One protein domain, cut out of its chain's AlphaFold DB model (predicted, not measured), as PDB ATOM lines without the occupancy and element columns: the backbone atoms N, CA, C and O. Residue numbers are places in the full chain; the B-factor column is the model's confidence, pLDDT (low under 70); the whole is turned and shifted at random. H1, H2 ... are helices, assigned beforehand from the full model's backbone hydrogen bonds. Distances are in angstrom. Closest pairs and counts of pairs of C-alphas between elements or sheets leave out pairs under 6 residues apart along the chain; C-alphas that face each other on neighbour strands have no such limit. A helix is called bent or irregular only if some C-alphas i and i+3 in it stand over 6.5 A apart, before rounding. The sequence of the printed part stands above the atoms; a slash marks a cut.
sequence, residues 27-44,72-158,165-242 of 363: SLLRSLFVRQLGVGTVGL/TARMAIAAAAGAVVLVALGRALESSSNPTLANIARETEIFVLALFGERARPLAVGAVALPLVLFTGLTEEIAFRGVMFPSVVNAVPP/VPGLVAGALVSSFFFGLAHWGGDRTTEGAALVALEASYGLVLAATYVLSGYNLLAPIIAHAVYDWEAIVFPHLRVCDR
ATOM      1  N   SER A  27       9.622  -2.382   8.048       66.69
ATOM      2  CA  SER A  27      10.920  -3.007   7.749       66.69
ATOM      3  C   SER A  27      11.304  -4.042   8.804       66.69
ATOM      4  O   SER A  27      11.728  -5.133   8.424       66.69
ATOM      5  N   LEU A  28      11.076  -3.760  10.094       67.62
ATOM      6  CA  LEU A  28      11.251  -4.748  11.164       67.62
ATOM      7  C   LEU A  28      10.292  -5.929  10.995       67.62
ATOM      8  O   LEU A  28      10.753  -7.067  11.022       67.62
ATOM      9  N   LEU A  29       9.008  -5.679  10.708       68.38
ATOM     10  CA  LEU A  29       8.040  -6.740  10.395       68.38
ATOM     11  C   LEU A  29       8.519  -7.608   9.227       68.38
ATOM     12  O   LEU A  29       8.553  -8.828   9.344       68.38
ATOM     13  N   ARG A  30       8.962  -7.002   8.118       70.00
ATOM     14  CA  ARG A  30       9.533  -7.763   6.995       70.00
ATOM     15  C   ARG A  30      10.761  -8.574   7.412       70.00
ATOM     16  O   ARG A  30      10.872  -9.729   7.023       70.00
ATOM     17  N   SER A  31      11.660  -8.000   8.208       70.38
ATOM     18  CA  SER A  31      12.865  -8.694   8.676       70.38
ATOM     19  C   SER A  31      12.542  -9.889   9.577       70.38
ATOM     20  O   SER A  31      13.158 -10.940   9.426       70.38
ATOM     21  N   LEU A  32      11.537  -9.754  10.449       70.31
ATOM     22  CA  LEU A  32      11.002 -10.835  11.269       70.31
ATOM     23  C   LEU A  32      10.448 -11.948  10.399       70.31
ATOM     24  O   LEU A  32      10.885 -13.084  10.526       70.31
ATOM     25  N   PHE A  33       9.554 -11.609   9.467       67.75
ATOM     26  CA  PHE A  33       9.001 -12.573   8.522       67.75
ATOM     27  C   PHE A  33      10.108 -13.310   7.762       67.75
ATOM     28  O   PHE A  33      10.053 -14.525   7.651       67.75
ATOM     29  N   VAL A  34      11.147 -12.614   7.289       65.31
ATOM     30  CA  VAL A  34      12.271 -13.239   6.571       65.31
ATOM     31  C   VAL A  34      13.116 -14.143   7.476       65.31
ATOM     32  O   VAL A  34      13.507 -15.224   7.044       65.31
ATOM     33  N   ARG A  35      13.392 -13.749   8.726       66.62
ATOM     34  CA  ARG A  35      14.123 -14.598   9.686       66.62
ATOM     35  C   ARG A  35      13.330 -15.852  10.047       66.62
ATOM     36  O   ARG A  35      13.887 -16.944  10.007       66.62
ATOM     37  N   GLN A  36      12.034 -15.693  10.302       65.94
ATOM     38  CA  GLN A  36      11.109 -16.787  10.597       65.94
ATOM     39  C   GLN A  36      10.928 -17.716   9.384       65.94
ATOM     40  O   GLN A  36      10.949 -18.938   9.514       65.94
ATOM     41  N   LEU A  37      10.891 -17.157   8.169       58.84
ATOM     42  CA  LEU A  37      10.980 -17.921   6.924       58.84
ATOM     43  C   LEU A  37      12.308 -18.673   6.810       58.84
ATOM     44  O   LEU A  37      12.300 -19.796   6.328       58.84
ATOM     45  N   GLY A  38      13.435 -18.112   7.247       57.00
ATOM     46  CA  GLY A  38      14.740 -18.778   7.219       57.00
ATOM     47  C   GLY A  38      14.794 -20.031   8.097       57.00
ATOM     48  O   GLY A  38      15.141 -21.105   7.604       57.00
ATOM     49  N   VAL A  39      14.385 -19.914   9.366       57.41
ATOM     50  CA  VAL A  39      14.294 -21.047  10.310       57.41
ATOM     51  C   VAL A  39      13.309 -22.094   9.783       57.41
ATOM     52  O   VAL A  39      13.642 -23.278   9.678       57.41
ATOM     53  N   GLY A  40      12.140 -21.642   9.323       52.47
ATOM     54  CA  GLY A  40      11.117 -22.520   8.778       52.47
ATOM     55  C   GLY A  40      11.497 -23.196   7.459       52.47
ATOM     56  O   GLY A  40      11.155 -24.356   7.252       52.47
ATOM     57  N   THR A  41      12.257 -22.531   6.584       52.94
ATOM     58  CA  THR A  41      12.727 -23.088   5.302       52.94
ATOM     59  C   THR A  41      13.803 -24.140   5.523       52.94
ATOM     60  O   THR A  41      13.790 -25.158   4.838       52.94
ATOM     61  N   VAL A  42      14.700 -23.957   6.498       55.56
ATOM     62  CA  VAL A  42      15.651 -25.006   6.901       55.56
ATOM     63  C   VAL A  42      14.891 -26.204   7.478       55.56
ATOM     64  O   VAL A  42      15.145 -27.338   7.072       55.56
ATOM     65  N   GLY A  43      13.892 -25.963   8.330       52.34
ATOM     66  CA  GLY A  43      12.998 -26.998   8.855       52.34
ATOM     67  C   GLY A  43      12.264 -27.780   7.761       52.34
ATOM     68  O   GLY A  43      12.320 -29.009   7.727       52.34
ATOM     69  N   LEU A  44      11.636 -27.083   6.812       53.47
ATOM     70  CA  LEU A  44      10.939 -27.663   5.659       53.47
ATOM     71  C   LEU A  44      11.889 -28.383   4.696       53.47
ATOM     72  O   LEU A  44      11.552 -29.467   4.230       53.47
ATOM     73  N   THR A  72      -9.418 -34.322  17.244       87.00
ATOM     74  CA  THR A  72      -9.865 -35.186  18.345       87.00
ATOM     75  C   THR A  72      -9.968 -34.406  19.657       87.00
ATOM     76  O   THR A  72      -9.241 -33.435  19.877       87.00
ATOM     77  N   ALA A  73     -10.825 -34.858  20.580       89.88
ATOM     78  CA  ALA A  73     -10.897 -34.278  21.926       89.88
ATOM     79  C   ALA A  73      -9.542 -34.359  22.653       89.88
ATOM     80  O   ALA A  73      -9.129 -33.412  23.314       89.88
ATOM     81  N   ARG A  74      -8.813 -35.468  22.465       90.75
ATOM     82  CA  ARG A  74      -7.464 -35.659  23.007       90.75
ATOM     83  C   ARG A  74      -6.474 -34.619  22.471       90.75
ATOM     84  O   ARG A  74      -5.707 -34.068  23.254       90.75
ATOM     85  N   MET A  75      -6.513 -34.336  21.167       92.44
ATOM     86  CA  MET A  75      -5.710 -33.282  20.542       92.44
ATOM     87  C   MET A  75      -6.043 -31.915  21.147       92.44
ATOM     88  O   MET A  75      -5.136 -31.229  21.610       92.44
ATOM     89  N   ALA A  76      -7.329 -31.557  21.216       93.19
ATOM     90  CA  ALA A  76      -7.771 -30.259  21.724       93.19
ATOM     91  C   ALA A  76      -7.388 -30.036  23.197       93.19
ATOM     92  O   ALA A  76      -6.888 -28.969  23.550       93.19
ATOM     93  N   ILE A  77      -7.569 -31.051  24.051       96.38
ATOM     94  CA  ILE A  77      -7.189 -30.992  25.470       96.38
ATOM     95  C   ILE A  77      -5.676 -30.824  25.616       96.38
ATOM     96  O   ILE A  77      -5.234 -29.980  26.390       96.38
ATOM     97  N   ALA A  78      -4.881 -31.597  24.869       96.62
ATOM     98  CA  ALA A  78      -3.426 -31.490  24.916       96.62
ATOM     99  C   ALA A  78      -2.942 -30.112  24.445       96.62
ATOM    100  O   ALA A  78      -2.111 -29.510  25.115       96.62
ATOM    101  N   ALA A  79      -3.496 -29.587  23.345       96.75
ATOM    102  CA  ALA A  79      -3.169 -28.259  22.829       96.75
ATOM    103  C   ALA A  79      -3.479 -27.157  23.854       96.75
ATOM    104  O   ALA A  79      -2.633 -26.311  24.130       96.75
ATOM    105  N   ALA A  80      -4.670 -27.199  24.461       97.94
ATOM    106  CA  ALA A  80      -5.075 -26.235  25.478       97.94
ATOM    107  C   ALA A  80      -4.191 -26.320  26.733       97.94
ATOM    108  O   ALA A  80      -3.728 -25.297  27.227       97.94
ATOM    109  N   ALA A  81      -3.915 -27.531  27.227       98.12
ATOM    110  CA  ALA A  81      -3.046 -27.730  28.385       98.12
ATOM    111  C   ALA A  81      -1.613 -27.248  28.111       98.12
ATOM    112  O   ALA A  81      -1.038 -26.546  28.939       98.12
ATOM    113  N   GLY A  82      -1.063 -27.571  26.936       98.12
ATOM    114  CA  GLY A  82       0.249 -27.100  26.496       98.12
ATOM    115  C   GLY A  82       0.322 -25.576  26.436       98.12
ATOM    116  O   GLY A  82       1.227 -24.990  27.022       98.12
ATOM    117  N   ALA A  83      -0.671 -24.933  25.815       98.19
ATOM    118  CA  ALA A  83      -0.763 -23.475  25.741       98.19
ATOM    119  C   ALA A  83      -0.808 -22.828  27.132       98.19
ATOM    120  O   ALA A  83      -0.087 -21.871  27.391       98.19
ATOM    121  N   VAL A  84      -1.617 -23.370  28.050       97.94
ATOM    122  CA  VAL A  84      -1.721 -22.866  29.429       97.94
ATOM    123  C   VAL A  84      -0.379 -22.950  30.151       97.94
ATOM    124  O   VAL A  84       0.006 -21.993  30.817       97.94
ATOM    125  N   VAL A  85       0.343 -24.065  30.015       97.94
ATOM    126  CA  VAL A  85       1.663 -24.227  30.640       97.94
ATOM    127  C   VAL A  85       2.674 -23.249  30.042       97.94
ATOM    128  O   VAL A  85       3.381 -22.593  30.801       97.94
ATOM    129  N   LEU A  86       2.723 -23.107  28.714       97.12
ATOM    130  CA  LEU A  86       3.629 -22.168  28.044       97.12
ATOM    131  C   LEU A  86       3.357 -20.718  28.463       97.12
ATOM    132  O   LEU A  86       4.276 -20.024  28.888       97.12
ATOM    133  N   VAL A  87       2.094 -20.284  28.438       95.62
ATOM    134  CA  VAL A  87       1.695 -18.937  28.882       95.62
ATOM    135  C   VAL A  87       2.021 -18.724  30.362       95.62
ATOM    136  O   VAL A  87       2.511 -17.665  30.742       95.62
ATOM    137  N   ALA A  88       1.797 -19.721  31.222       94.06
ATOM    138  CA  ALA A  88       2.145 -19.614  32.637       94.06
ATOM    139  C   ALA A  88       3.660 -19.457  32.852       94.06
ATOM    140  O   ALA A  88       4.071 -18.649  33.685       94.06
ATOM    141  N   LEU A  89       4.486 -20.187  32.095       91.88
ATOM    142  CA  LEU A  89       5.942 -20.040  32.140       91.88
ATOM    143  C   LEU A  89       6.390 -18.669  31.615       91.88
ATOM    144  O   LEU A  89       7.210 -18.025  32.266       91.88
ATOM    145  N   GLY A  90       5.811 -18.193  30.508       89.12
ATOM    146  CA  GLY A  90       6.074 -16.855  29.971       89.12
ATOM    147  C   GLY A  90       5.740 -15.752  30.977       89.12
ATOM    148  O   GLY A  90       6.555 -14.878  31.251       89.12
ATOM    149  N   ARG A  91       4.594 -15.850  31.654       88.62
ATOM    150  CA  ARG A  91       4.226 -14.898  32.713       88.62
ATOM    151  C   ARG A  91       5.138 -14.973  33.931       88.62
ATOM    152  O   ARG A  91       5.458 -13.941  34.511       88.62
ATOM    153  N   ALA A  92       5.576 -16.173  34.314       87.81
ATOM    154  CA  ALA A  92       6.528 -16.344  35.408       87.81
ATOM    155  C   ALA A  92       7.905 -15.739  35.076       87.81
ATOM    156  O   ALA A  92       8.556 -15.192  35.966       87.81
ATOM    157  N   LEU A  93       8.332 -15.809  33.808       85.69
ATOM    158  CA  LEU A  93       9.527 -15.129  33.310       85.69
ATOM    159  C   LEU A  93       9.398 -13.612  33.471       85.69
ATOM    160  O   LEU A  93      10.295 -12.970  34.010       85.69
ATOM    161  N   GLU A  94       8.269 -13.053  33.043       79.94
ATOM    162  CA  GLU A  94       8.004 -11.615  33.105       79.94
ATOM    163  C   GLU A  94       7.923 -11.068  34.532       79.94
ATOM    164  O   GLU A  94       8.281  -9.916  34.760       79.94
ATOM    165  N   SER A  95       7.437 -11.861  35.489       80.00
ATOM    166  CA  SER A  95       7.383 -11.487  36.908       80.00
ATOM    167  C   SER A  95       8.635 -11.896  37.688       80.00
ATOM    168  O   SER A  95       8.637 -11.865  38.919       80.00
ATOM    169  N   SER A  96       9.672 -12.387  37.007       81.06
ATOM    170  CA  SER A  96      10.844 -12.943  37.671       81.06
ATOM    171  C   SER A  96      11.691 -11.847  38.305       81.06
ATOM    172  O   SER A  96      12.134 -10.924  37.631       81.06
ATOM    173  N   SER A  97      12.021 -12.013  39.586       73.31
ATOM    174  CA  SER A  97      13.012 -11.177  40.272       73.31
ATOM    175  C   SER A  97      14.455 -11.532  39.886       73.31
ATOM    176  O   SER A  97      15.399 -10.991  40.458       73.31
ATOM    177  N   ASN A  98      14.659 -12.506  38.987       79.31
ATOM    178  CA  ASN A  98      15.984 -12.860  38.500       79.31
ATOM    179  C   ASN A  98      16.443 -11.830  37.447       79.31
ATOM    180  O   ASN A  98      15.815 -11.734  36.392       79.31
ATOM    181  N   PRO A  99      17.583 -11.149  37.666       67.31
ATOM    182  CA  PRO A  99      18.107 -10.123  36.770       67.31
ATOM    183  C   PRO A  99      18.206 -10.512  35.293       67.31
ATOM    184  O   PRO A  99      17.928  -9.704  34.408       67.31
ATOM    185  N   THR A 100      18.640 -11.744  35.030       74.19
ATOM    186  CA  THR A 100      18.852 -12.280  33.685       74.19
ATOM    187  C   THR A 100      17.517 -12.515  32.986       74.19
ATOM    188  O   THR A 100      17.348 -12.126  31.835       74.19
ATOM    189  N   LEU A 101      16.543 -13.090  33.695       80.00
ATOM    190  CA  LEU A 101      15.205 -13.354  33.162       80.00
ATOM    191  C   LEU A 101      14.410 -12.057  32.946       80.00
ATOM    192  O   LEU A 101      13.771 -11.892  31.909       80.00
ATOM    193  N   ALA A 102      14.530 -11.103  33.871       74.12
ATOM    194  CA  ALA A 102      13.940  -9.775  33.736       74.12
ATOM    195  C   ALA A 102      14.513  -9.007  32.532       74.12
ATOM    196  O   ALA A 102      13.775  -8.320  31.829       74.12
ATOM    197  N   ASN A 103      15.819  -9.129  32.260       71.56
ATOM    198  CA  ASN A 103      16.430  -8.531  31.069       71.56
ATOM    199  C   ASN A 103      15.819  -9.104  29.776       71.56
ATOM    200  O   ASN A 103      15.445  -8.324  28.905       71.56
ATOM    201  N   ILE A 104      15.655 -10.430  29.684       77.69
ATOM    202  CA  ILE A 104      15.030 -11.097  28.526       77.69
ATOM    203  C   ILE A 104      13.599 -10.583  28.311       77.69
ATOM    204  O   ILE A 104      13.239 -10.201  27.200       77.69
ATOM    205  N   ALA A 105      12.791 -10.501  29.374       81.56
ATOM    206  CA  ALA A 105      11.426  -9.985  29.280       81.56
ATOM    207  C   ALA A 105      11.382  -8.535  28.756       81.56
ATOM    208  O   ALA A 105      10.552  -8.198  27.911       81.56
ATOM    209  N   ARG A 106      12.313  -7.677  29.192       75.19
ATOM    210  CA  ARG A 106      12.400  -6.292  28.703       75.19
ATOM    211  C   ARG A 106      12.840  -6.183  27.253       75.19
ATOM    212  O   ARG A 106      12.349  -5.306  26.546       75.19
ATOM    213  N   GLU A 107      13.760  -7.031  26.802       74.19
ATOM    214  CA  GLU A 107      14.139  -7.067  25.388       74.19
ATOM    215  C   GLU A 107      12.919  -7.352  24.511       74.19
ATOM    216  O   GLU A 107      12.714  -6.657  23.515       74.19
ATOM    217  N   THR A 108      12.047  -8.272  24.939       81.62
ATOM    218  CA  THR A 108      10.757  -8.521  24.285       81.62
ATOM    219  C   THR A 108       9.875  -7.273  24.271       81.62
ATOM    220  O   THR A 108       9.356  -6.912  23.217       81.62
ATOM    221  N   GLU A 109       9.735  -6.561  25.393       83.19
ATOM    222  CA  GLU A 109       8.928  -5.330  25.474       83.19
ATOM    223  C   GLU A 109       9.434  -4.217  24.542       83.19
ATOM    224  O   GLU A 109       8.652  -3.603  23.811       83.19
ATOM    225  N   ILE A 110      10.748  -3.975  24.528       70.38
ATOM    226  CA  ILE A 110      11.390  -2.994  23.642       70.38
ATOM    227  C   ILE A 110      11.171  -3.395  22.187       70.38
ATOM    228  O   ILE A 110      10.850  -2.559  21.339       70.38
ATOM    229  N   PHE A 111      11.314  -4.685  21.898       74.31
ATOM    230  CA  PHE A 111      11.130  -5.221  20.567       74.31
ATOM    231  C   PHE A 111       9.698  -5.030  20.054       74.31
ATOM    232  O   PHE A 111       9.501  -4.487  18.963       74.31
ATOM    233  N   VAL A 112       8.682  -5.412  20.836       81.12
ATOM    234  CA  VAL A 112       7.274  -5.254  20.431       81.12
ATOM    235  C   VAL A 112       6.863  -3.785  20.362       81.12
ATOM    236  O   VAL A 112       6.065  -3.417  19.496       81.12
ATOM    237  N   LEU A 113       7.443  -2.919  21.198       77.19
ATOM    238  CA  LEU A 113       7.256  -1.472  21.105       77.19
ATOM    239  C   LEU A 113       7.839  -0.924  19.797       77.19
ATOM    240  O   LEU A 113       7.164  -0.171  19.094       77.19
ATOM    241  N   ALA A 114       9.054  -1.335  19.429       67.56
ATOM    242  CA  ALA A 114       9.676  -0.958  18.161       67.56
ATOM    243  C   ALA A 114       8.879  -1.468  16.949       67.56
ATOM    244  O   ALA A 114       8.894  -0.843  15.885       67.56
ATOM    245  N   LEU A 115       8.168  -2.588  17.107       73.88
ATOM    246  CA  LEU A 115       7.381  -3.217  16.055       73.88
ATOM    247  C   LEU A 115       6.017  -2.543  15.845       73.88
ATOM    248  O   LEU A 115       5.659  -2.194  14.714       73.88
ATOM    249  N   PHE A 116       5.264  -2.340  16.927       82.38
ATOM    250  CA  PHE A 116       3.858  -1.919  16.886       82.38
ATOM    251  C   PHE A 116       3.618  -0.469  17.314       82.38
ATOM    252  O   PHE A 116       2.546   0.081  17.039       82.38
ATOM    253  N   GLY A 117       4.614   0.172  17.923       75.31
ATOM    254  CA  GLY A 117       4.540   1.535  18.432       75.31
ATOM    255  C   GLY A 117       3.847   1.646  19.790       75.31
ATOM    256  O   GLY A 117       3.345   0.684  20.357       75.31
ATOM    257  N   GLU A 118       3.799   2.867  20.302       78.81
ATOM    258  CA  GLU A 118       3.387   3.230  21.669       78.81
ATOM    259  C   GLU A 118       1.867   3.285  21.930       78.81
ATOM    260  O   GLU A 118       1.434   3.679  23.011       78.81
ATOM    261  N   ARG A 119       1.030   2.977  20.932       80.94
ATOM    262  CA  ARG A 119      -0.433   3.047  21.072       80.94
ATOM    263  C   ARG A 119      -1.014   1.657  21.276       80.94
ATOM    264  O   ARG A 119      -0.943   0.835  20.364       80.94
ATOM    265  N   ALA A 120      -1.693   1.449  22.404       87.12
ATOM    266  CA  ALA A 120      -2.429   0.220  22.684       87.12
ATOM    267  C   ALA A 120      -3.515  -0.020  21.618       87.12
ATOM    268  O   ALA A 120      -4.507   0.707  21.526       87.12
ATOM    269  N   ARG A 121      -3.310  -1.035  20.774       88.12
ATOM    270  CA  ARG A 121      -4.238  -1.451  19.711       88.12
ATOM    271  C   ARG A 121      -4.340  -2.981  19.681       88.12
ATOM    272  O   ARG A 121      -3.958  -3.579  18.675       88.12
ATOM    273  N   PRO A 122      -4.850  -3.622  20.752       89.44
ATOM    274  CA  PRO A 122      -4.771  -5.074  20.939       89.44
ATOM    275  C   PRO A 122      -5.311  -5.867  19.751       89.44
ATOM    276  O   PRO A 122      -4.667  -6.800  19.289       89.44
ATOM    277  N   LEU A 123      -6.461  -5.458  19.202       90.88
ATOM    278  CA  LEU A 123      -7.075  -6.148  18.065       90.88
ATOM    279  C   LEU A 123      -6.221  -6.060  16.795       90.88
ATOM    280  O   LEU A 123      -6.091  -7.039  16.069       90.88
ATOM    281  N   ALA A 124      -5.622  -4.898  16.529       88.62
ATOM    282  CA  ALA A 124      -4.822  -4.695  15.327       88.62
ATOM    283  C   ALA A 124      -3.450  -5.377  15.444       88.62
ATOM    284  O   ALA A 124      -3.016  -6.035  14.504       88.62
ATOM    285  N   VAL A 125      -2.802  -5.272  16.609       89.94
ATOM    286  CA  VAL A 125      -1.549  -5.980  16.919       89.94
ATOM    287  C   VAL A 125      -1.769  -7.485  16.852       89.94
ATOM    288  O   VAL A 125      -1.044  -8.180  16.145       89.94
ATOM    289  N   GLY A 126      -2.833  -7.975  17.491       92.00
ATOM    290  CA  GLY A 126      -3.196  -9.383  17.467       92.00
ATOM    291  C   GLY A 126      -3.465  -9.901  16.053       92.00
ATOM    292  O   GLY A 126      -2.990 -10.982  15.716       92.00
ATOM    293  N   ALA A 127      -4.152  -9.128  15.206       91.00
ATOM    294  CA  ALA A 127      -4.419  -9.506  13.818       91.00
ATOM    295  C   ALA A 127      -3.149  -9.591  12.951       91.00
ATOM    296  O   ALA A 127      -3.074 -10.439  12.067       91.00
ATOM    297  N   VAL A 128      -2.147  -8.740  13.202       87.88
ATOM    298  CA  VAL A 128      -0.852  -8.781  12.495       87.88
ATOM    299  C   VAL A 128       0.037  -9.907  12.997       87.88
ATOM    300  O   VAL A 128       0.716 -10.546  12.198       87.88
ATOM    301  N   ALA A 129       0.044 -10.140  14.308       89.06
ATOM    302  CA  ALA A 129       0.834 -11.196  14.923       89.06
ATOM    303  C   ALA A 129       0.332 -12.583  14.501       89.06
ATOM    304  O   ALA A 129       1.139 -13.467  14.242       89.06
ATOM    305  N   LEU A 130      -0.985 -12.766  14.352       91.06
ATOM    306  CA  LEU A 130      -1.598 -14.066  14.072       91.06
ATOM    307  C   LEU A 130      -0.995 -14.834  12.871       91.06
ATOM    308  O   LEU A 130      -0.610 -15.987  13.053       91.06
ATOM    309  N   PRO A 131      -0.869 -14.272  11.651       88.56
ATOM    310  CA  PRO A 131      -0.251 -14.997  10.539       88.56
ATOM    311  C   PRO A 131       1.233 -15.305  10.770       88.56
ATOM    312  O   PRO A 131       1.714 -16.326  10.286       88.56
ATOM    313  N   LEU A 132       1.952 -14.448  11.504       84.69
ATOM    314  CA  LEU A 132       3.363 -14.655  11.829       84.69
ATOM    315  C   LEU A 132       3.528 -15.857  12.764       84.69
ATOM    316  O   LEU A 132       4.249 -16.789  12.432       84.69
ATOM    317  N   VAL A 133       2.804 -15.867  13.884       90.31
ATOM    318  CA  VAL A 133       2.918 -16.915  14.912       90.31
ATOM    319  C   VAL A 133       2.373 -18.261  14.440       90.31
ATOM    320  O   VAL A 133       2.925 -19.304  14.769       90.31
ATOM    321  N   LEU A 134       1.330 -18.264  13.599       89.25
ATOM    322  CA  LEU A 134       0.845 -19.493  12.965       89.25
ATOM    323  C   LEU A 134       1.891 -20.084  12.019       89.25
ATOM    324  O   LEU A 134       2.046 -21.301  11.960       89.25
ATOM    325  N   PHE A 135       2.598 -19.235  11.271       85.25
ATOM    326  CA  PHE A 135       3.643 -19.683  10.362       85.25
ATOM    327  C   PHE A 135       4.873 -20.194  11.124       85.25
ATOM    328  O   PHE A 135       5.349 -21.294  10.837       85.25
ATOM    329  N   THR A 136       5.352 -19.447  12.121       84.25
ATOM    330  CA  THR A 136       6.460 -19.864  12.992       84.25
ATOM    331  C   THR A 136       6.132 -21.182  13.686       84.25
ATOM    332  O   THR A 136       6.812 -22.176  13.427       84.25
ATOM    333  N   GLY A 137       5.012 -21.254  14.413       90.00
ATOM    334  CA  GLY A 137       4.582 -22.476  15.091       90.00
ATOM    335  C   GLY A 137       4.425 -23.668  14.141       90.00
ATOM    336  O   GLY A 137       4.863 -24.771  14.455       90.00
ATOM    337  N   LEU A 138       3.877 -23.471  12.936       87.06
ATOM    338  CA  LEU A 138       3.797 -24.537  11.931       87.06
ATOM    339  C   LEU A 138       5.183 -25.055  11.536       87.06
ATOM    340  O   LEU A 138       5.419 -26.264  11.519       87.06
ATOM    341  N   THR A 139       6.086 -24.153  11.163       83.31
ATOM    342  CA  THR A 139       7.378 -24.545  10.596       83.31
ATOM    343  C   THR A 139       8.327 -25.140  11.630       83.31
ATOM    344  O   THR A 139       8.979 -26.149  11.347       83.31
ATOM    345  N   GLU A 140       8.359 -24.580  12.836       90.81
ATOM    346  CA  GLU A 140       9.191 -25.080  13.925       90.81
ATOM    347  C   GLU A 140       8.689 -26.432  14.432       90.81
ATOM    348  O   GLU A 140       9.472 -27.379  14.547       90.81
ATOM    349  N   GLU A 141       7.380 -26.599  14.633       92.88
ATOM    350  CA  GLU A 141       6.856 -27.881  15.107       92.88
ATOM    351  C   GLU A 141       6.998 -28.992  14.063       92.88
ATOM    352  O   GLU A 141       7.313 -30.126  14.430       92.88
ATOM    353  N   ILE A 142       6.877 -28.699  12.763       86.81
ATOM    354  CA  ILE A 142       7.214 -29.677  11.714       86.81
ATOM    355  C   ILE A 142       8.669 -30.136  11.850       86.81
ATOM    356  O   ILE A 142       8.934 -31.341  11.837       86.81
ATOM    357  N   ALA A 143       9.610 -29.205  12.009       82.88
ATOM    358  CA  ALA A 143      11.028 -29.530  12.094       82.88
ATOM    359  C   ALA A 143      11.350 -30.350  13.352       82.88
ATOM    360  O   ALA A 143      11.934 -31.436  13.276       82.88
ATOM    361  N   PHE A 144      10.940 -29.857  14.519       91.31
ATOM    362  CA  PHE A 144      11.347 -30.430  15.795       91.31
ATOM    363  C   PHE A 144      10.475 -31.613  16.215       91.31
ATOM    364  O   PHE A 144      11.015 -32.624  16.663       91.31
ATOM    365  N   ARG A 145       9.147 -31.536  16.062       93.19
ATOM    366  CA  ARG A 145       8.201 -32.559  16.564       93.19
ATOM    367  C   ARG A 145       7.767 -33.500  15.451       93.19
ATOM    368  O   ARG A 145       7.577 -34.686  15.701       93.19
ATOM    369  N   GLY A 146       7.691 -33.005  14.218       86.12
ATOM    370  CA  GLY A 146       7.393 -33.819  13.043       86.12
ATOM    371  C   GLY A 146       8.578 -34.653  12.550       86.12
ATOM    372  O   GLY A 146       8.391 -35.801  12.155       86.12
ATOM    373  N   VAL A 147       9.804 -34.118  12.589       84.00
ATOM    374  CA  VAL A 147      10.973 -34.787  11.986       84.00
ATOM    375  C   VAL A 147      12.049 -35.171  12.989       84.00
ATOM    376  O   VAL A 147      12.423 -36.348  13.038       84.00
ATOM    377  N   MET A 148      12.560 -34.235  13.787       84.50
ATOM    378  CA  MET A 148      13.675 -34.520  14.694       84.50
ATOM    379  C   MET A 148      13.271 -35.497  15.802       84.50
ATOM    380  O   MET A 148      13.922 -36.529  15.962       84.50
ATOM    381  N   PHE A 149      12.176 -35.219  16.515       90.38
ATOM    382  CA  PHE A 149      11.700 -36.049  17.622       90.38
ATOM    383  C   PHE A 149      11.507 -37.517  17.198       90.38
ATOM    384  O   PHE A 149      12.159 -38.376  17.796       90.38
ATOM    385  N   PRO A 150      10.738 -37.858  16.139       85.81
ATOM    386  CA  PRO A 150      10.563 -39.254  15.742       85.81
ATOM    387  C   PRO A 150      11.856 -39.888  15.226       85.81
ATOM    388  O   PRO A 150      12.077 -41.080  15.425       85.81
ATOM    389  N   SER A 151      12.736 -39.110  14.584       85.62
ATOM    390  CA  SER A 151      14.031 -39.621  14.113       85.62
ATOM    391  C   SER A 151      14.920 -40.060  15.277       85.62
ATOM    392  O   SER A 151      15.547 -41.112  15.193       85.62
ATOM    393  N   VAL A 152      14.928 -39.304  16.379       87.19
ATOM    394  CA  VAL A 152      15.658 -39.672  17.600       87.19
ATOM    395  C   VAL A 152      14.994 -40.858  18.300       87.19
ATOM    396  O   VAL A 152      15.691 -41.802  18.663       87.19
ATOM    397  N   VAL A 153      13.662 -40.865  18.432       87.06
ATOM    398  CA  VAL A 153      12.921 -41.988  19.039       87.06
ATOM    399  C   VAL A 153      13.246 -43.305  18.333       87.06
ATOM    400  O   VAL A 153      13.537 -44.295  18.995       87.06
ATOM    401  N   ASN A 154      13.249 -43.306  16.998       85.56
ATOM    402  CA  ASN A 154      13.517 -44.498  16.189       85.56
ATOM    403  C   ASN A 154      14.994 -44.925  16.190       85.56
ATOM    404  O   ASN A 154      15.294 -46.068  15.856       85.56
ATOM    405  N   ALA A 155      15.914 -44.022  16.538       86.25
ATOM    406  CA  ALA A 155      17.340 -44.323  16.636       86.25
ATOM    407  C   ALA A 155      17.725 -44.965  17.980       86.25
ATOM    408  O   ALA A 155      18.798 -45.558  18.088       86.25
ATOM    409  N   VAL A 156      16.871 -44.855  19.003       87.12
ATOM    410  CA  VAL A 156      17.114 -45.428  20.330       87.12
ATOM    411  C   VAL A 156      16.467 -46.813  20.415       87.12
ATOM    412  O   VAL A 156      15.244 -46.921  20.299       87.12
ATOM    413  N   PRO A 157      17.246 -47.886  20.651       80.19
ATOM    414  CA  PRO A 157      16.690 -49.221  20.808       80.19
ATOM    415  C   PRO A 157      15.688 -49.269  21.969       80.19
ATOM    416  O   PRO A 157      15.954 -48.694  23.032       80.19
ATOM    417  N   PRO A 158      14.550 -49.969  21.824       76.81
ATOM    418  CA  PRO A 158      13.655 -50.190  22.950       76.81
ATOM    419  C   PRO A 158      14.392 -50.977  24.042       76.81
ATOM    420  O   PRO A 158      15.099 -51.944  23.756       76.81
ATOM    421  N   VAL A 165       9.782 -45.789  26.031       83.31
ATOM    422  CA  VAL A 165      10.070 -44.690  26.952       83.31
ATOM    423  C   VAL A 165      11.495 -44.149  26.812       83.31
ATOM    424  O   VAL A 165      11.604 -42.931  26.708       83.31
ATOM    425  N   PRO A 166      12.579 -44.956  26.730       87.88
ATOM    426  CA  PRO A 166      13.918 -44.393  26.535       87.88
ATOM    427  C   PRO A 166      14.030 -43.575  25.245       87.88
ATOM    428  O   PRO A 166      14.601 -42.487  25.252       87.88
ATOM    429  N   GLY A 167      13.418 -44.058  24.158       89.06
ATOM    430  CA  GLY A 167      13.355 -43.336  22.891       89.06
ATOM    431  C   GLY A 167      12.516 -42.066  22.989       89.06
ATOM    432  O   GLY A 167      12.953 -41.025  22.515       89.06
ATOM    433  N   LEU A 168      11.358 -42.111  23.659       91.38
ATOM    434  CA  LEU A 168      10.508 -40.931  23.881       91.38
ATOM    435  C   LEU A 168      11.210 -39.848  24.708       91.38
ATOM    436  O   LEU A 168      11.136 -38.672  24.360       91.38
ATOM    437  N   VAL A 169      11.917 -40.240  25.769       93.44
ATOM    438  CA  VAL A 169      12.699 -39.318  26.603       93.44
ATOM    439  C   VAL A 169      13.843 -38.713  25.793       93.44
ATOM    440  O   VAL A 169      14.005 -37.495  25.790       93.44
ATOM    441  N   ALA A 170      14.597 -39.529  25.052       93.19
ATOM    442  CA  ALA A 170      15.662 -39.035  24.183       93.19
ATOM    443  C   ALA A 170      15.122 -38.084  23.103       93.19
ATOM    444  O   ALA A 170      15.684 -37.011  22.895       93.19
ATOM    445  N   GLY A 171      14.004 -38.435  22.465       91.88
ATOM    446  CA  GLY A 171      13.322 -37.597  21.484       91.88
ATOM    447  C   GLY A 171      12.929 -36.245  22.064       91.88
ATOM    448  O   GLY A 171      13.232 -35.215  21.460       91.88
ATOM    449  N   ALA A 172      12.321 -36.232  23.253       96.44
ATOM    450  CA  ALA A 172      11.935 -35.004  23.942       96.44
ATOM    451  C   ALA A 172      13.156 -34.140  24.273       96.44
ATOM    452  O   ALA A 172      13.185 -32.969  23.908       96.44
ATOM    453  N   LEU A 173      14.186 -34.711  24.902       96.62
ATOM    454  CA  LEU A 173      15.374 -33.965  25.325       96.62
ATOM    455  C   LEU A 173      16.164 -33.405  24.138       96.62
ATOM    456  O   LEU A 173      16.502 -32.225  24.135       96.62
ATOM    457  N   VAL A 174      16.429 -34.221  23.112       93.75
ATOM    458  CA  VAL A 174      17.245 -33.808  21.960       93.75
ATOM    459  C   VAL A 174      16.514 -32.771  21.114       93.75
ATOM    460  O   VAL A 174      17.090 -31.728  20.813       93.75
ATOM    461  N   SER A 175      15.246 -33.013  20.760       93.50
ATOM    462  CA  SER A 175      14.484 -32.045  19.956       93.50
ATOM    463  C   SER A 175      14.322 -30.704  20.668       93.50
ATOM    464  O   SER A 175      14.446 -29.662  20.034       93.50
ATOM    465  N   SER A 176      14.131 -30.717  21.988       96.81
ATOM    466  CA  SER A 176      13.976 -29.495  22.781       96.81
ATOM    467  C   SER A 176      15.296 -28.756  22.985       96.81
ATOM    468  O   SER A 176      15.329 -27.534  22.903       96.81
ATOM    469  N   PHE A 177      16.409 -29.469  23.169       94.88
ATOM    470  CA  PHE A 177      17.733 -28.848  23.217       94.88
ATOM    471  C   PHE A 177      18.049 -28.087  21.923       94.88
ATOM    472  O   PHE A 177      18.454 -26.928  21.969       94.88
ATOM    473  N   PHE A 178      17.825 -28.714  20.764       91.06
ATOM    474  CA  PHE A 178      18.056 -28.055  19.476       91.06
ATOM    475  C   PHE A 178      17.034 -26.956  19.177       91.06
ATOM    476  O   PHE A 178      17.393 -25.989  18.512       91.06
ATOM    477  N   PHE A 179      15.806 -27.066  19.691       92.44
ATOM    478  CA  PHE A 179      14.834 -25.975  19.663       92.44
ATOM    479  C   PHE A 179      15.383 -24.741  20.392       92.44
ATOM    480  O   PHE A 179      15.442 -23.661  19.810       92.44
ATOM    481  N   GLY A 180      15.897 -24.912  21.615       90.19
ATOM    482  CA  GLY A 180      16.530 -23.814  22.348       90.19
ATOM    483  C   GLY A 180      17.765 -23.255  21.641       90.19
ATOM    484  O   GLY A 180      17.946 -22.044  21.557       90.19
ATOM    485  N   LEU A 181      18.596 -24.123  21.058       87.81
ATOM    486  CA  LEU A 181      19.776 -23.697  20.305       87.81
ATOM    487  C   LEU A 181      19.421 -22.921  19.025       87.81
ATOM    488  O   LEU A 181      20.175 -22.038  18.630       87.81
ATOM    489  N   ALA A 182      18.289 -23.216  18.380       85.62
ATOM    490  CA  ALA A 182      17.828 -22.474  17.204       85.62
ATOM    491  C   ALA A 182      17.463 -21.015  17.530       85.62
ATOM    492  O   ALA A 182      17.577 -20.150  16.663       85.62
ATOM    493  N   HIS A 183      17.113 -20.739  18.786       85.00
ATOM    494  CA  HIS A 183      16.841 -19.400  19.306       85.00
ATOM    495  C   HIS A 183      18.108 -18.676  19.784       85.00
ATOM    496  O   HIS A 183      18.064 -17.522  20.214       85.00
ATOM    497  N   TRP A 184      19.273 -19.320  19.679       81.44
ATOM    498  CA  TRP A 184      20.538 -18.709  20.046       81.44
ATOM    499  C   TRP A 184      20.955 -17.653  19.014       81.44
ATOM    500  O   TRP A 184      21.500 -17.959  17.954       81.44
ATOM    501  N   GLY A 185      20.769 -16.376  19.350       69.69
ATOM    502  CA  GLY A 185      21.175 -15.232  18.520       69.69
ATOM    503  C   GLY A 185      22.692 -15.004  18.402       69.69
ATOM    504  O   GLY A 185      23.114 -13.928  17.986       69.69
ATOM    505  N   GLY A 186      23.521 -15.978  18.798       72.75
ATOM    506  CA  GLY A 186      24.983 -15.867  18.840       72.75
ATOM    507  C   GLY A 186      25.531 -15.125  20.063       72.75
ATOM    508  O   GLY A 186      26.748 -14.948  20.170       72.75
ATOM    509  N   ASP A 187      24.662 -14.722  20.992       72.56
ATOM    510  CA  ASP A 187      25.059 -14.065  22.230       72.56
ATOM    511  C   ASP A 187      25.712 -15.061  23.204       72.56
ATOM    512  O   ASP A 187      25.122 -16.073  23.581       72.56
ATOM    513  N   ARG A 188      26.958 -14.790  23.601       82.25
ATOM    514  CA  ARG A 188      27.761 -15.652  24.490       82.25
ATOM    515  C   ARG A 188      27.695 -15.225  25.958       82.25
ATOM    516  O   ARG A 188      28.524 -15.660  26.755       82.25
ATOM    517  N   THR A 189      26.760 -14.349  26.301       79.75
ATOM    518  CA  THR A 189      26.502 -13.910  27.672       79.75
ATOM    519  C   THR A 189      25.728 -14.960  28.478       79.75
ATOM    520  O   THR A 189      25.255 -15.980  27.966       79.75
ATOM    521  N   THR A 190      25.588 -14.691  29.774       78.25
ATOM    522  CA  THR A 190      24.691 -15.421  30.676       78.25
ATOM    523  C   THR A 190      23.228 -15.337  30.242       78.25
ATOM    524  O   THR A 190      22.502 -16.315  30.393       78.25
ATOM    525  N   GLU A 191      22.810 -14.208  29.674       77.31
ATOM    526  CA  GLU A 191      21.486 -13.975  29.099       77.31
ATOM    527  C   GLU A 191      21.250 -14.888  27.898       77.31
ATOM    528  O   GLU A 191      20.250 -15.600  27.865       77.31
ATOM    529  N   GLY A 192      22.211 -14.962  26.971       80.69
ATOM    530  CA  GLY A 192      22.133 -15.866  25.824       80.69
ATOM    531  C   GLY A 192      22.015 -17.337  26.236       80.69
ATOM    532  O   GLY A 192      21.196 -18.074  25.687       80.69
ATOM    533  N   ALA A 193      22.780 -17.771  27.243       88.19
ATOM    534  CA  ALA A 193      22.678 -19.131  27.776       88.19
ATOM    535  C   ALA A 193      21.337 -19.394  28.488       88.19
ATOM    536  O   ALA A 193      20.755 -20.469  28.330       88.19
ATOM    537  N   ALA A 194      20.836 -18.418  29.253       88.19
ATOM    538  CA  ALA A 194      19.544 -18.507  29.925       88.19
ATOM    539  C   ALA A 194      18.383 -18.563  28.923       88.19
ATOM    540  O   ALA A 194      17.472 -19.364  29.115       88.19
ATOM    541  N   LEU A 195      18.451 -17.788  27.837       87.06
ATOM    542  CA  LEU A 195      17.486 -17.834  26.741       87.06
ATOM    543  C   LEU A 195      17.444 -19.230  26.113       87.06
ATOM    544  O   LEU A 195      16.380 -19.827  26.032       87.06
ATOM    545  N   VAL A 196      18.596 -19.805  25.755       90.38
ATOM    546  CA  VAL A 196      18.655 -21.167  25.188       90.38
ATOM    547  C   VAL A 196      18.043 -22.202  26.136       90.38
ATOM    548  O   VAL A 196      17.306 -23.084  25.697       90.38
ATOM    549  N   ALA A 197      18.331 -22.110  27.438       93.25
ATOM    550  CA  ALA A 197      17.772 -23.022  28.434       93.25
ATOM    551  C   ALA A 197      16.250 -22.856  28.595       93.25
ATOM    552  O   ALA A 197      15.531 -23.852  28.708       93.25
ATOM    553  N   LEU A 198      15.761 -21.615  28.582       92.25
ATOM    554  CA  LEU A 198      14.342 -21.288  28.650       92.25
ATOM    555  C   LEU A 198      13.594 -21.825  27.426       92.25
ATOM    556  O   LEU A 198      12.621 -22.560  27.577       92.25
ATOM    557  N   GLU A 199      14.100 -21.554  26.230       93.31
ATOM    558  CA  GLU A 199      13.518 -22.028  24.973       93.31
ATOM    559  C   GLU A 199      13.548 -23.561  24.890       93.31
ATOM    560  O   GLU A 199      12.572 -24.199  24.493       93.31
ATOM    561  N   ALA A 200      14.613 -24.202  25.379       95.75
ATOM    562  CA  ALA A 200      14.636 -25.657  25.510       95.75
ATOM    563  C   ALA A 200      13.563 -26.176  26.485       95.75
ATOM    564  O   ALA A 200      12.986 -27.240  26.254       95.75
ATOM    565  N   SER A 201      13.243 -25.436  27.549       96.25
ATOM    566  CA  SER A 201      12.156 -25.801  28.463       96.25
ATOM    567  C   SER A 201      10.776 -25.699  27.798       96.25
ATOM    568  O   SER A 201       9.966 -26.618  27.943       96.25
ATOM    569  N   TYR A 202      10.534 -24.671  26.977       96.62
ATOM    570  CA  TYR A 202       9.325 -24.568  26.148       96.62
ATOM    571  C   TYR A 202       9.251 -25.716  25.154       96.62
ATOM    572  O   TYR A 202       8.208 -26.355  24.987       96.62
ATOM    573  N   GLY A 203      10.400 -26.071  24.583       97.38
ATOM    574  CA  GLY A 203      10.507 -27.207  23.699       97.38
ATOM    575  C   GLY A 203      10.062 -28.526  24.340       97.38
ATOM    576  O   GLY A 203       9.426 -29.343  23.663       97.38
ATOM    577  N   LEU A 204      10.330 -28.723  25.636       98.25
ATOM    578  CA  LEU A 204       9.888 -29.907  26.377       98.25
ATOM    579  C   LEU A 204       8.373 -29.921  26.577       98.25
ATOM    580  O   LEU A 204       7.753 -30.977  26.446       98.25
ATOM    581  N   VAL A 205       7.763 -28.763  26.843       98.44
ATOM    582  CA  VAL A 205       6.300 -28.630  26.943       98.44
ATOM    583  C   VAL A 205       5.639 -28.951  25.600       98.44
ATOM    584  O   VAL A 205       4.644 -29.678  25.557       98.44
ATOM    585  N   LEU A 206       6.222 -28.496  24.491       98.38
ATOM    586  CA  LEU A 206       5.750 -28.796  23.137       98.38
ATOM    587  C   LEU A 206       5.916 -30.284  22.789       98.38
ATOM    588  O   LEU A 206       4.993 -30.906  22.259       98.38
ATOM    589  N   ALA A 207       7.035 -30.905  23.177       97.81
ATOM    590  CA  ALA A 207       7.233 -32.349  23.036       97.81
ATOM    591  C   ALA A 207       6.219 -33.157  23.870       97.81
ATOM    592  O   ALA A 207       5.637 -34.125  23.375       97.81
ATOM    593  N   ALA A 208       5.947 -32.745  25.112       97.94
ATOM    594  CA  ALA A 208       4.919 -33.360  25.947       97.94
ATOM    595  C   ALA A 208       3.525 -33.200  25.326       97.94
ATOM    596  O   ALA A 208       2.776 -34.171  25.244       97.94
ATOM    597  N   THR A 209       3.204 -32.011  24.814       97.94
ATOM    598  CA  THR A 209       1.949 -31.724  24.103       97.94
ATOM    599  C   THR A 209       1.772 -32.647  22.897       97.94
ATOM    600  O   THR A 209       0.701 -33.228  22.719       97.94
ATOM    601  N   TYR A 210       2.833 -32.853  22.113       95.75
ATOM    602  CA  TYR A 210       2.847 -33.770  20.975       95.75
ATOM    603  C   TYR A 210       2.587 -35.230  21.381       95.75
ATOM    604  O   TYR A 210       1.766 -35.914  20.773       95.75
ATOM    605  N   VAL A 211       3.230 -35.729  22.440       94.38
ATOM    606  CA  VAL A 211       3.017 -37.109  22.917       94.38
ATOM    607  C   VAL A 211       1.616 -37.278  23.522       94.38
ATOM    608  O   VAL A 211       0.901 -38.241  23.220       94.38
ATOM    609  N   LEU A 212       1.179 -36.326  24.349       94.06
ATOM    610  CA  LEU A 212      -0.117 -36.362  25.028       94.06
ATOM    611  C   LEU A 212      -1.288 -36.243  24.053       94.06
ATOM    612  O   LEU A 212      -2.311 -36.890  24.278       94.06
ATOM    613  N   SER A 213      -1.129 -35.536  22.933       92.44
ATOM    614  CA  SER A 213      -2.137 -35.468  21.868       92.44
ATOM    615  C   SER A 213      -2.292 -36.777  21.085       92.44
ATOM    616  O   SER A 213      -3.237 -36.920  20.308       92.44
ATOM    617  N   GLY A 214      -1.405 -37.754  21.310       88.75
ATOM    618  CA  GLY A 214      -1.338 -38.990  20.536       88.75
ATOM    619  C   GLY A 214      -0.531 -38.825  19.254       88.75
ATOM    620  O   GLY A 214      -0.915 -39.384  18.232       88.75
ATOM    621  N   TYR A 215       0.564 -38.060  19.311       89.38
ATOM    622  CA  TYR A 215       1.430 -37.735  18.172       89.38
ATOM    623  C   TYR A 215       0.720 -36.915  17.091       89.38
ATOM    624  O   TYR A 215       1.078 -36.956  15.913       89.38
ATOM    625  N   ASN A 216      -0.295 -36.144  17.489       88.88
ATOM    626  CA  ASN A 216      -0.987 -35.224  16.603       88.88
ATOM    627  C   ASN A 216      -0.228 -33.894  16.577       88.88
ATOM    628  O   ASN A 216      -0.213 -33.163  17.571       88.88
ATOM    629  N   LEU A 217       0.392 -33.602  15.432       90.31
ATOM    630  CA  LEU A 217       1.243 -32.431  15.227       90.31
ATOM    631  C   LEU A 217       0.475 -31.103  15.319       90.31
ATOM    632  O   LEU A 217       1.066 -30.078  15.638       90.31
ATOM    633  N   LEU A 218      -0.844 -31.115  15.118       90.50
ATOM    634  CA  LEU A 218      -1.660 -29.911  15.239       90.50
ATOM    635  C   LEU A 218      -1.708 -29.387  16.683       90.50
ATOM    636  O   LEU A 218      -1.792 -28.181  16.887       90.50
ATOM    637  N   ALA A 219      -1.609 -30.269  17.686       95.06
ATOM    638  CA  ALA A 219      -1.652 -29.858  19.089       95.06
ATOM    639  C   ALA A 219      -0.490 -28.933  19.497       95.06
ATOM    640  O   ALA A 219      -0.777 -27.843  19.995       95.06
ATOM    641  N   PRO A 220       0.794 -29.303  19.300       96.69
ATOM    642  CA  PRO A 220       1.893 -28.402  19.618       96.69
ATOM    643  C   PRO A 220       1.908 -27.163  18.715       96.69
ATOM    644  O   PRO A 220       2.223 -26.097  19.219       96.69
ATOM    645  N   ILE A 221       1.484 -27.245  17.441       94.94
ATOM    646  CA  ILE A 221       1.372 -26.062  16.561       94.94
ATOM    647  C   ILE A 221       0.409 -25.030  17.155       94.94
ATOM    648  O   ILE A 221       0.732 -23.848  17.227       94.94
ATOM    649  N   ILE A 222      -0.774 -25.474  17.594       95.44
ATOM    650  CA  ILE A 222      -1.760 -24.591  18.227       95.44
ATOM    651  C   ILE A 222      -1.207 -24.037  19.542       95.44
ATOM    652  O   ILE A 222      -1.311 -22.837  19.777       95.44
ATOM    653  N   ALA A 223      -0.621 -24.886  20.391       97.88
ATOM    654  CA  ALA A 223      -0.082 -24.459  21.680       97.88
ATOM    655  C   ALA A 223       1.022 -23.401  21.527       97.88
ATOM    656  O   ALA A 223       0.990 -22.382  22.215       97.88
ATOM    657  N   HIS A 224       1.940 -23.625  20.588       96.69
ATOM    658  CA  HIS A 224       3.019 -22.711  20.233       96.69
ATOM    659  C   HIS A 224       2.464 -21.381  19.711       96.69
ATOM    660  O   HIS A 224       2.758 -20.330  20.270       96.69
ATOM    661  N   ALA A 225       1.568 -21.417  18.718       95.81
ATOM    662  CA  ALA A 225       0.995 -20.202  18.142       95.81
ATOM    663  C   ALA A 225       0.214 -19.363  19.169       95.81
ATOM    664  O   ALA A 225       0.237 -18.137  19.100       95.81
ATOM    665  N   VAL A 226      -0.479 -20.002  20.121       96.62
ATOM    666  CA  VAL A 226      -1.172 -19.297  21.212       96.62
ATOM    667  C   VAL A 226      -0.178 -18.621  22.152       96.62
ATOM    668  O   VAL A 226      -0.397 -17.467  22.516       96.62
ATOM    669  N   TYR A 227       0.895 -19.319  22.531       95.19
ATOM    670  CA  TYR A 227       1.949 -18.761  23.374       95.19
ATOM    671  C   TYR A 227       2.621 -17.556  22.707       95.19
ATOM    672  O   TYR A 227       2.612 -16.475  23.286       95.19
ATOM    673  N   ASP A 228       3.097 -17.695  21.471       93.19
ATOM    674  CA  ASP A 228       3.764 -16.606  20.745       93.19
ATOM    675  C   ASP A 228       2.845 -15.400  20.541       93.19
ATOM    676  O   ASP A 228       3.269 -14.245  20.617       93.19
ATOM    677  N   TRP A 229       1.560 -15.654  20.270       94.88
ATOM    678  CA  TRP A 229       0.576 -14.588  20.132       94.88
ATOM    679  C   TRP A 229       0.437 -13.791  21.430       94.88
ATOM    680  O   TRP A 229       0.416 -12.558  21.402       94.88
ATOM    681  N   GLU A 230       0.371 -14.484  22.566       94.06
ATOM    682  CA  GLU A 230       0.296 -13.863  23.886       94.06
ATOM    683  C   GLU A 230       1.594 -13.123  24.234       94.06
ATOM    684  O   GLU A 230       1.524 -11.948  24.597       94.06
ATOM    685  N   ALA A 231       2.754 -13.729  23.965       90.75
ATOM    686  CA  ALA A 231       4.086 -13.151  24.158       90.75
ATOM    687  C   ALA A 231       4.362 -11.913  23.279       90.75
ATOM    688  O   ALA A 231       5.294 -11.156  23.537       90.75
ATOM    689  N   ILE A 232       3.546 -11.659  22.253       90.75
ATOM    690  CA  ILE A 232       3.579 -10.414  21.477       90.75
ATOM    691  C   ILE A 232       2.564  -9.398  22.013       90.75
ATOM    692  O   ILE A 232       2.896  -8.231  22.242       90.75
ATOM    693  N   VAL A 233       1.305  -9.814  22.163       92.69
ATOM    694  CA  VAL A 233       0.197  -8.903  22.479       92.69
ATOM    695  C   VAL A 233       0.299  -8.392  23.913       92.69
ATOM    696  O   VAL A 233       0.083  -7.204  24.155       92.69
ATOM    697  N   PHE A 234       0.620  -9.259  24.871       92.19
ATOM    698  CA  PHE A 234       0.605  -8.909  26.285       92.19
ATOM    699  C   PHE A 234       1.758  -7.970  26.678       92.19
ATOM    700  O   PHE A 234       1.461  -6.908  27.241       92.19
ATOM    701  N   PRO A 235       3.027  -8.224  26.292       88.69
ATOM    702  CA  PRO A 235       4.106  -7.255  26.496       88.69
ATOM    703  C   PRO A 235       3.841  -5.909  25.813       88.69
ATOM    704  O   PRO A 235       4.138  -4.862  26.389       88.69
ATOM    705  N   HIS A 236       3.211  -5.903  24.627       89.62
ATOM    706  CA  HIS A 236       2.840  -4.663  23.931       89.62
ATOM    707  C   HIS A 236       1.820  -3.837  24.719       89.62
ATOM    708  O   HIS A 236       1.985  -2.626  24.879       89.62
ATOM    709  N   LEU A 237       0.778  -4.485  25.240       91.12
ATOM    710  CA  LEU A 237      -0.216  -3.818  26.075       91.12
ATOM    711  C   LEU A 237       0.408  -3.267  27.352       91.12
ATOM    712  O   LEU A 237       0.157  -2.112  27.687       91.12
ATOM    713  N   ARG A 238       1.260  -4.051  28.017       86.38
ATOM    714  CA  ARG A 238       1.938  -3.643  29.250       86.38
ATOM    715  C   ARG A 238       2.835  -2.425  29.040       86.38
ATOM    716  O   ARG A 238       2.742  -1.458  29.792       86.38
ATOM    717  N   VAL A 239       3.689  -2.436  28.014       81.56
ATOM    718  CA  VAL A 239       4.570  -1.290  27.737       81.56
ATOM    719  C   VAL A 239       3.767  -0.053  27.326       81.56
ATOM    720  O   VAL A 239       4.083   1.053  27.764       81.56
ATOM    721  N   CYS A 240       2.679  -0.218  26.563       85.62
ATOM    722  CA  CYS A 240       1.776   0.888  26.239       85.62
ATOM    723  C   CYS A 240       1.091   1.460  27.485       85.62
ATOM    724  O   CYS A 240       0.931   2.676  27.573       85.62
ATOM    725  N   ASP A 241       0.705   0.609  28.436       86.25
ATOM    726  CA  ASP A 241       0.084   1.030  29.690       86.25
ATOM    727  C   ASP A 241       1.064   1.823  30.566       86.25
ATOM    728  O   ASP A 241       0.730   2.913  31.020       86.25
ATOM    729  N   ARG A 242       2.330   1.388  30.674       81.81
ATOM    730  CA  ARG A 242       3.394   2.169  31.343       81.81
ATOM    731  C   ARG A 242       3.633   3.527  30.679       81.81
ATOM    732  O   ARG A 242       3.776   4.541  31.361       81.81
TER     733      ARG A 242
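AT A GLANCE: This is residues 27 to 44, 72 to 158 and 165 to 242 of the 363 residues of the protein "Hypothetical protein" of Prasinoderma coloniale (UniProt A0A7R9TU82). A stacked block of helices: H7 lies between H2 on one side and the long, kinked H4 on the other, and H1 packs on the outer side of H4. The H5 and H6 hairpin packs with H6 on H2, H4 and H7, while H3 crosses H7 toward its last residues. The printed part has 183 residues with seven named helices, H1 to H7 in chain order, and no named strand; the class is all helix. It is compact, with a radius of gyration of the C-alphas of 16.4 A and spans of 54 by 38 by 30 A.

IN THESE COORDINATES: Find C-alpha 27 at (10.920, -3.007, 7.749), where H1, residues 27 to 44, begins. After a cut, H2 holds residues 73 to 94, 31.6 A long, and H3 residues 99 to 116. Look next at C-alpha 122, (-4.771, -5.074, 20.939): H4 runs from there to residue 155, 45.3 A, with a kink of 37 degrees near residue 129. H4 is irregular, but only just: C-alphas 146 and 149 are 6.7 A apart. After a second cut come H5, residues 165 to 182, H6, residues 190 to 212, 33.0 A, and H7, residues 218 to 242, 36.2 A, ending at (3.394, 2.169, 31.343).

HOW THE PARTS SIT: Start at the hub, H6, which touches five helices. H2, H6 and H7 form an up and down bundle, each running against the one before it. H6 touches H2 with residues 202 to 212 alone, at a shallow tilt of 16 degrees; the closest C-alphas, of Ala 78 and Thr 209, are 5.4 A apart. H5 and H6 are a hairpin, closest at the C-alphas of Gly 180 and Ala 200, 4.1 A. H7 touches H4 at a steep tilt of 38 degrees, opposite ways, closest at the C-alphas of Val 133 and Ala 225, 5.0 A. H3 touches H7, about perpendicular at 85 degrees, with residues 108 to 116 alone, closest at the C-alphas of Glu 109 and Pro 235, 5.3 A. H1 touches H4, the same way at 21 degrees, a shallow tilt, closest at the C-alphas of Gly 43 and Ala 143, 4.6 A; H1 and H7 are apart. In H1, H2, H3, H5 and H6 every O i to N i+4 pair is within hydrogen-bond range; in H4 it is 25 of 30, in H7 20 of 21.

THE WHOLE: The farthest C-alphas, of Arg 119 and Pro 158, are 55.1 A apart. Residues 45 to 71 and 159 to 164 are not printed, with C-alpha gaps of 25.5 A and 7.7 A. Of the links printed whole, none is long. Mean pLDDT of the printed part is 85.5; 27 to 29, 33 to 44, 99, 114 and 185 are under 70.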